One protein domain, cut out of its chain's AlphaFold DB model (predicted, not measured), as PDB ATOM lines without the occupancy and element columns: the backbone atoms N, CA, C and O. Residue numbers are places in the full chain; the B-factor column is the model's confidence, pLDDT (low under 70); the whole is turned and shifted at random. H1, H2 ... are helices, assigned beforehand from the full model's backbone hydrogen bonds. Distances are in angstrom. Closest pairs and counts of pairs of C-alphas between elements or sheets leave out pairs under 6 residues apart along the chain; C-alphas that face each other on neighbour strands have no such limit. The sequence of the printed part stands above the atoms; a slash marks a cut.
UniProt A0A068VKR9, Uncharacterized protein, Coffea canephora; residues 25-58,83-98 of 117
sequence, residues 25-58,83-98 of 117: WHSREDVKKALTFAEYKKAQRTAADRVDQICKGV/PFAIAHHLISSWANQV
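This is residues 25 to 58 and 83 to 98 of the 117 residues of an uncharacterized protein of Coffea canephora (UniProt A0A068VKR9). The longest helix, H2, continues H1 after a tight link, the two end to end in nearly one line, and most of H2 sticks out as an arm, with residues 42 to 58 standing free. At the other end H3 packs on H1 at a steep tilt, and these two helices make a small body. The printed part has 50 residues, with three named helices in the order H1, H2, H3 and no named strand; the class is all helix. The whole is only just extended, close to loose, with a radius of gyration of the C-alphas of 14.9 A, and the free arm makes much of its length in spans of 48 by 20 by 18 A.

H2 takes residues 39 to 55, 24.1 A from first to last C-alpha, and ends at C-alpha 55 at (137.557, 110.615, 64.900). H1 takes residues 28 to 36, beginning at C-alpha 28 at (135.864, 129.986, 100.432). H3 takes residues 86 to 96, 15.4 A long, and ends at C-alpha 96 at (142.954, 127.384, 95.732).

H2 touches no helix; it is apart from H1 and from H3. The link from H1 to H2, two residues, is tight. H1 and H3 touch, and their closest C-alphas, those of Arg 28 and Ala 95, are 5.9 A apart. Their lines stand at a steep tilt of 59 degrees, and they run opposite ways. In H1, H2 and H3 every O i to N i+4 pair is within hydrogen-bond range.

The two C-alphas farthest apart, those of Trp 25 and Gly 57, are 48.3 A apart. Without residues 42 to 58 the body spans 21 by 20 by 19 A. Residues 59 to 82 are not printed, and the C-alphas of Val 58 and Pro 83 are 28.8 A apart across this cut, which lies in the link from H2 to H3. The mean pLDDT of the printed part is 81.7; residues 37 to 44, 58 and 98 are under 70.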
ATOM      1  N   TRP A  25     128.025 137.525  99.240       95.81
ATOM      2  CA  TRP A  25     129.306 136.997  99.697       95.81
ATOM      3  C   TRP A  25     129.222 135.478  99.852       95.81
ATOM      4  O   TRP A  25     128.276 134.967 100.449       95.81
ATOM      5  N   HIS A  26     130.235 134.764  99.363       94.38
ATOM      6  CA  HIS A  26     130.354 133.316  99.521       94.38
ATOM      7  C   HIS A  26     131.605 132.958 100.317       94.38
ATOM      8  O   HIS A  26     132.663 133.569 100.146       94.38
ATOM      9  N   SER A  27     131.481 131.946 101.180       94.00
ATOM     10  CA  SER A  27     132.629 131.395 101.893       94.00
ATOM     11  C   SER A  27     133.580 130.705 100.915       94.00
ATOM     12  O   SER A  27     133.190 130.231  99.841       94.00
ATOM     13  N   ARG A  28     134.858 130.626 101.284       93.25
ATOM     14  CA  ARG A  28     135.864 129.986 100.432       93.25
ATOM     15  C   ARG A  28     135.611 128.486 100.303       93.25
ATOM     16  O   ARG A  28     135.906 127.894  99.267       93.25
ATOM     17  N   GLU A  29     135.053 127.884 101.343       91.62
ATOM     18  CA  GLU A  29     134.668 126.482 101.424       91.62
ATOM     19  C   GLU A  29     133.542 126.178 100.438       91.62
ATOM     20  O   GLU A  29     133.635 125.204  99.692       91.62
ATOM     21  N   ASP A  30     132.523 127.034 100.376       90.25
ATOM     22  CA  ASP A  30     131.409 126.859  99.443       90.25
ATOM     23  C   ASP A  30     131.869 127.044  97.997       90.25
ATOM     24  O   ASP A  30     131.499 126.254  97.130       90.25
ATOM     25  N   VAL A  31     132.751 128.016  97.731       91.00
ATOM     26  CA  VAL A  31     133.333 128.205  96.390       91.00
ATOM     27  C   VAL A  31     134.157 126.987  95.975       91.00
ATOM     28  O   VAL A  31     134.051 126.532  94.837       91.00
ATOM     29  N   LYS A  32     134.942 126.400  96.889       89.62
ATOM     30  CA  LYS A  32     135.663 125.148  96.617       89.62
ATOM     31  C   LYS A  32     134.707 123.998  96.312       89.62
ATOM     32  O   LYS A  32     134.947 123.286  95.343       89.62
ATOM     33  N   LYS A  33     133.626 123.835  97.083       87.31
ATOM     34  CA  LYS A  33     132.606 122.805  96.821       87.31
ATOM     35  C   LYS A  33     131.973 122.985  95.438       87.31
ATOM     36  O   LYS A  33     131.881 122.019  94.681       87.31
ATOM     37  N   ALA A  34     131.632 124.218  95.071       86.44
ATOM     38  CA  ALA A  34     131.080 124.540  93.759       86.44
ATOM     39  C   ALA A  34     132.086 124.295  92.615       86.44
ATOM     40  O   ALA A  34     131.711 123.803  91.556       86.44
ATOM     41  N   LEU A  35     133.381 124.550  92.836       85.00
ATOM     42  CA  LEU A  35     134.449 124.211  91.882       85.00
ATOM     43  C   LEU A  35     134.685 122.700  91.756       85.00
ATOM     44  O   LEU A  35     135.072 122.229  90.688       85.00
ATOM     45  N   THR A  36     134.487 121.937  92.836       78.56
ATOM     46  CA  THR A  36     134.619 120.471  92.819       78.56
ATOM     47  C   THR A  36     133.445 119.766  92.162       78.56
ATOM     48  O   THR A  36     133.573 118.574  91.877       78.56
ATOM     49  N   PHE A  37     132.326 120.463  91.924       65.75
ATOM     50  CA  PHE A  37     131.123 119.850  91.375       65.75
ATOM     51  C   PHE A  37     131.453 119.177  90.037       65.75
ATOM     52  O   PHE A  37     131.808 119.796  89.031       65.75
ATOM     53  N   ALA A  38     131.428 117.846  90.084       56.28
ATOM     54  CA  ALA A  38     132.043 116.955  89.112       56.28
ATOM     55  C   ALA A  38     131.340 116.964  87.749       56.28
ATOM     56  O   ALA A  38     131.874 116.407  86.788       56.28
ATOM     57  N   GLU A  39     130.180 117.613  87.648       57.88
ATOM     58  CA  GLU A  39     129.377 117.724  86.432       57.88
ATOM     59  C   GLU A  39     130.163 118.350  85.285       57.88
ATOM     60  O   GLU A  39     130.093 117.861  84.161       57.88
ATOM     61  N   TYR A  40     131.009 119.344  85.568       59.12
ATOM     62  CA  TYR A  40     131.802 119.980  84.523       59.12
ATOM     63  C   TYR A  40     132.937 119.071  84.004       59.12
ATOM     64  O   TYR A  40     133.136 118.933  82.794       59.12
ATOM     65  N   LYS A  41     133.676 118.396  84.900       63.44
ATOM     66  CA  LYS A  41     134.724 117.430  84.509       63.44
ATOM     67  C   LYS A  41     134.119 116.220  83.788       63.44
ATOM     68  O   LYS A  41     134.709 115.738  82.824       63.44
ATOM     69  N   LYS A  42     132.943 115.762  84.235       64.81
ATOM     70  CA  LYS A  42     132.131 114.730  83.575       64.81
ATOM     71  C   LYS A  42     131.757 115.196  82.165       64.81
ATOM     72  O   LYS A  42     132.088 114.500  81.215       64.81
ATOM     73  N   ALA A  43     131.212 116.403  82.010       64.31
ATOM     74  CA  ALA A  43     130.820 116.965  80.716       64.31
ATOM     75  C   ALA A  43     131.993 117.112  79.730       64.31
ATOM     76  O   ALA A  43     131.850 116.753  78.563       64.31
ATOM     77  N   GLN A  44     133.168 117.580  80.174       65.62
ATOM     78  CA  GLN A  44     134.352 117.643  79.306       65.62
ATOM     79  C   GLN A  44     134.863 116.267  78.900       65.62
ATOM     80  O   GLN A  44     135.234 116.084  77.745       65.62
ATOM     81  N   ARG A  45     134.887 115.310  79.833       73.62
ATOM     82  CA  ARG A  45     135.314 113.945  79.526       73.62
ATOM     83  C   ARG A  45     134.374 113.319  78.502       73.62
ATOM     84  O   ARG A  45     134.844 112.863  77.475       73.62
ATOM     85  N   THR A  46     133.064 113.468  78.692       73.06
ATOM     86  CA  THR A  46     132.051 113.039  77.720       73.06
ATOM     87  C   THR A  46     132.219 113.722  76.360       73.06
ATOM     88  O   THR A  46     132.108 113.069  75.326       73.06
ATOM     89  N   ALA A  47     132.502 115.029  76.324       74.94
ATOM     90  CA  ALA A  47     132.727 115.746  75.070       74.94
ATOM     91  C   ALA A  47     134.006 115.277  74.355       74.94
ATOM     92  O   ALA A  47     133.981 115.071  73.143       74.94
ATOM     93  N   ALA A  48     135.100 115.071  75.092       80.00
ATOM     94  CA  ALA A  48     136.351 114.543  74.556       80.00
ATOM     95  C   ALA A  48     136.185 113.102  74.049       80.00
ATOM     96  O   ALA A  48     136.595 112.802  72.930       80.00
ATOM     97  N   ASP A  49     135.502 112.249  74.816       81.31
ATOM     98  CA  ASP A  49     135.176 110.872  74.435       81.31
ATOM     99  C   ASP A  49     134.292 110.850  73.174       81.31
ATOM    100  O   ASP A  49     134.481 110.022  72.285       81.31
ATOM    101  N   ARG A  50     133.359 111.804  73.038       77.00
ATOM    102  CA  ARG A  50     132.541 111.964  71.826       77.00
ATOM    103  C   ARG A  50     133.380 112.364  70.616       77.00
ATOM    104  O   ARG A  50     133.170 111.818  69.536       77.00
ATOM    105  N   VAL A  51     134.299 113.315  70.773       79.50
ATOM    106  CA  VAL A  51     135.214 113.721  69.694       79.50
ATOM    107  C   VAL A  51     136.078 112.538  69.261       79.50
ATOM    108  O   VAL A  51     136.186 112.276  68.067       79.50
ATOM    109  N   ASP A  52     136.611 111.774  70.214       84.31
ATOM    110  CA  ASP A  52     137.392 110.566  69.945       84.31
ATOM    111  C   ASP A  52     136.581 109.503  69.178       84.31
ATOM    112  O   ASP A  52     137.062 108.973  68.175       84.31
ATOM    113  N   GLN A  53     135.321 109.252  69.558       81.50
ATOM    114  CA  GLN A  53     134.439 108.339  68.813       81.50
ATOM    115  C   GLN A  53     134.166 108.804  67.376       81.50
ATOM    116  O   GLN A  53     134.144 107.981  66.459       81.50
ATOM    117  N   ILE A  54     133.995 110.114  67.166       79.06
ATOM    118  CA  ILE A  54     133.817 110.695  65.828       79.06
ATOM    119  C   ILE A  54     135.093 110.511  64.997       79.06
ATOM    120  O   ILE A  54     135.016 110.069  63.852       79.06
ATOM    121  N   CYS A  55     136.267 110.791  65.569       80.50
ATOM    122  CA  CYS A  55     137.557 110.615  64.900       80.50
ATOM    123  C   CYS A  55     137.859 109.147  64.560       80.50
ATOM    124  O   CYS A  55     138.539 108.880  63.571       80.50
ATOM    125  N   LYS A  56     137.332 108.199  65.343       86.88
ATOM    126  CA  LYS A  56     137.443 106.751  65.099       86.88
ATOM    127  C   LYS A  56     136.459 106.213  64.051       86.88
ATOM    128  O   LYS A  56     136.551 105.040  63.706       86.88
ATOM    129  N   GLY A  57     135.547 107.041  63.530       72.38
ATOM    130  CA  GLY A  57     134.631 106.661  62.449       72.38
ATOM    131  C   GLY A  57     133.458 105.772  62.874       72.38
ATOM    132  O   GLY A  57     132.929 105.040  62.044       72.38
ATOM    133  N   VAL A  58     133.038 105.810  64.146       66.38
ATOM    134  CA  VAL A  58     131.857 105.058  64.612       66.38
ATOM    135  C   VAL A  58     130.581 105.671  64.013       66.38
ATOM    136  O   VAL A  58     130.307 106.861  64.176       66.38
ATOM    137  N   PRO A  83     135.635 126.402  82.751       82.44
ATOM    138  CA  PRO A  83     137.065 126.554  83.009       82.44
ATOM    139  C   PRO A  83     137.831 127.348  81.971       82.44
ATOM    140  O   PRO A  83     138.914 127.810  82.286       82.44
ATOM    141  N   PHE A  84     137.298 127.513  80.761       83.81
ATOM    142  CA  PHE A  84     137.903 128.384  79.756       83.81
ATOM    143  C   PHE A  84     137.494 129.854  79.938       83.81
ATOM    144  O   PHE A  84     138.080 130.739  79.318       83.81
ATOM    145  N   ALA A  85     136.489 130.138  80.773       88.69
ATOM    146  CA  ALA A  85     136.110 131.502  81.093       88.69
ATOM    147  C   ALA A  85     137.149 132.124  82.030       88.69
ATOM    148  O   ALA A  85     137.546 131.534  83.037       88.69
ATOM    149  N   ILE A  86     137.521 133.375  81.758       94.31
ATOM    150  CA  ILE A  86     138.438 134.130  82.621       94.31
ATOM    151  C   ILE A  86     137.937 134.197  84.073       94.31
ATOM    152  O   ILE A  86     138.728 134.075  85.003       94.31
ATOM    153  N   ALA A  87     136.618 134.304  84.268       94.62
ATOM    154  CA  ALA A  87     135.994 134.299  85.586       94.62
ATOM    155  C   ALA A  87     136.281 133.002  86.357       94.62
ATOM    156  O   ALA A  87     136.626 133.060  87.535       94.62
ATOM    157  N   HIS A  88     136.232 131.841  85.696       92.25
ATOM    158  CA  HIS A  88     136.573 130.575  86.339       92.25
ATOM    159  C   HIS A  88     138.026 130.559  86.803       92.25
ATOM    160  O   HIS A  88     138.304 130.171  87.934       92.25
ATOM    161  N   HIS A  89     138.960 130.998  85.955       91.12
ATOM    162  CA  HIS A  89     140.370 131.058  86.334       91.12
ATOM    163  C   HIS A  89     140.602 131.962  87.546       91.12
ATOM    164  O   HIS A  89     141.351 131.573  88.443       91.12
ATOM    165  N   LEU A  90     139.942 133.123  87.613       95.25
ATOM    166  CA  LEU A  90     140.029 134.026  88.765       95.25
ATOM    167  C   LEU A  90     139.470 133.370  90.033       95.25
ATOM    168  O   LEU A  90     140.161 133.322  91.050       95.25
ATOM    169  N   ILE A  91     138.260 132.807  89.960       93.81
ATOM    170  CA  ILE A  91     137.592 132.171  91.103       93.81
ATOM    171  C   ILE A  91     138.388 130.956  91.598       93.81
ATOM    172  O   ILE A  91     138.656 130.836  92.792       93.81
ATOM    173  N   SER A  92     138.827 130.083  90.688       91.50
ATOM    174  CA  SER A  92     139.619 128.892  91.008       91.50
ATOM    175  C   SER A  92     140.983 129.250  91.593       91.50
ATOM    176  O   SER A  92     141.393 128.667  92.598       91.50
ATOM    177  N   SER A  93     141.659 130.253  91.024       93.00
ATOM    178  CA  SER A  93     142.932 130.741  91.560       93.00
ATOM    179  C   SER A  93     142.746 131.293  92.967       93.00
ATOM    180  O   SER A  93     143.481 130.885  93.856       93.00
ATOM    181  N   TRP A  94     141.744 132.154  93.194       94.56
ATOM    182  CA  TRP A  94     141.434 132.698  94.520       94.56
ATOM    183  C   TRP A  94     141.077 131.606  95.527       94.56
ATOM    184  O   TRP A  94     141.612 131.609  96.627       94.56
ATOM    185  N   ALA A  95     140.233 130.639  95.164       92.94
ATOM    186  CA  ALA A  95     139.807 129.583  96.074       92.94
ATOM    187  C   ALA A  95     140.972 128.662  96.478       92.94
ATOM    188  O   ALA A  95     141.082 128.266  97.645       92.94
ATOM    189  N   ASN A  96     141.880 128.362  95.548       89.38
ATOM    190  CA  ASN A  96     142.954 127.384  95.732       89.38
ATOM    191  C   ASN A  96     144.313 127.978  96.137       89.38
ATOM    192  O   ASN A  96     145.264 127.211  96.264       89.38
ATOM    193  N   GLN A  97     144.438 129.292  96.381       82.62
ATOM    194  CA  GLN A  97     145.706 129.851  96.885       82.62
ATOM    195  C   GLN A  97     146.116 129.144  98.188       82.62
ATOM    196  O   GLN A  97     145.354 129.135  99.157       82.62
ATOM    197  N   VAL A  98     147.306 128.546  98.212       58.94
ATOM    198  CA  VAL A  98     147.873 127.925  99.413       58.94
ATOM    199  C   VAL A  98     148.674 128.996 100.141       58.94
ATOM    200  O   VAL A  98     149.708 129.440  99.650       58.94
TER     201      VAL A  98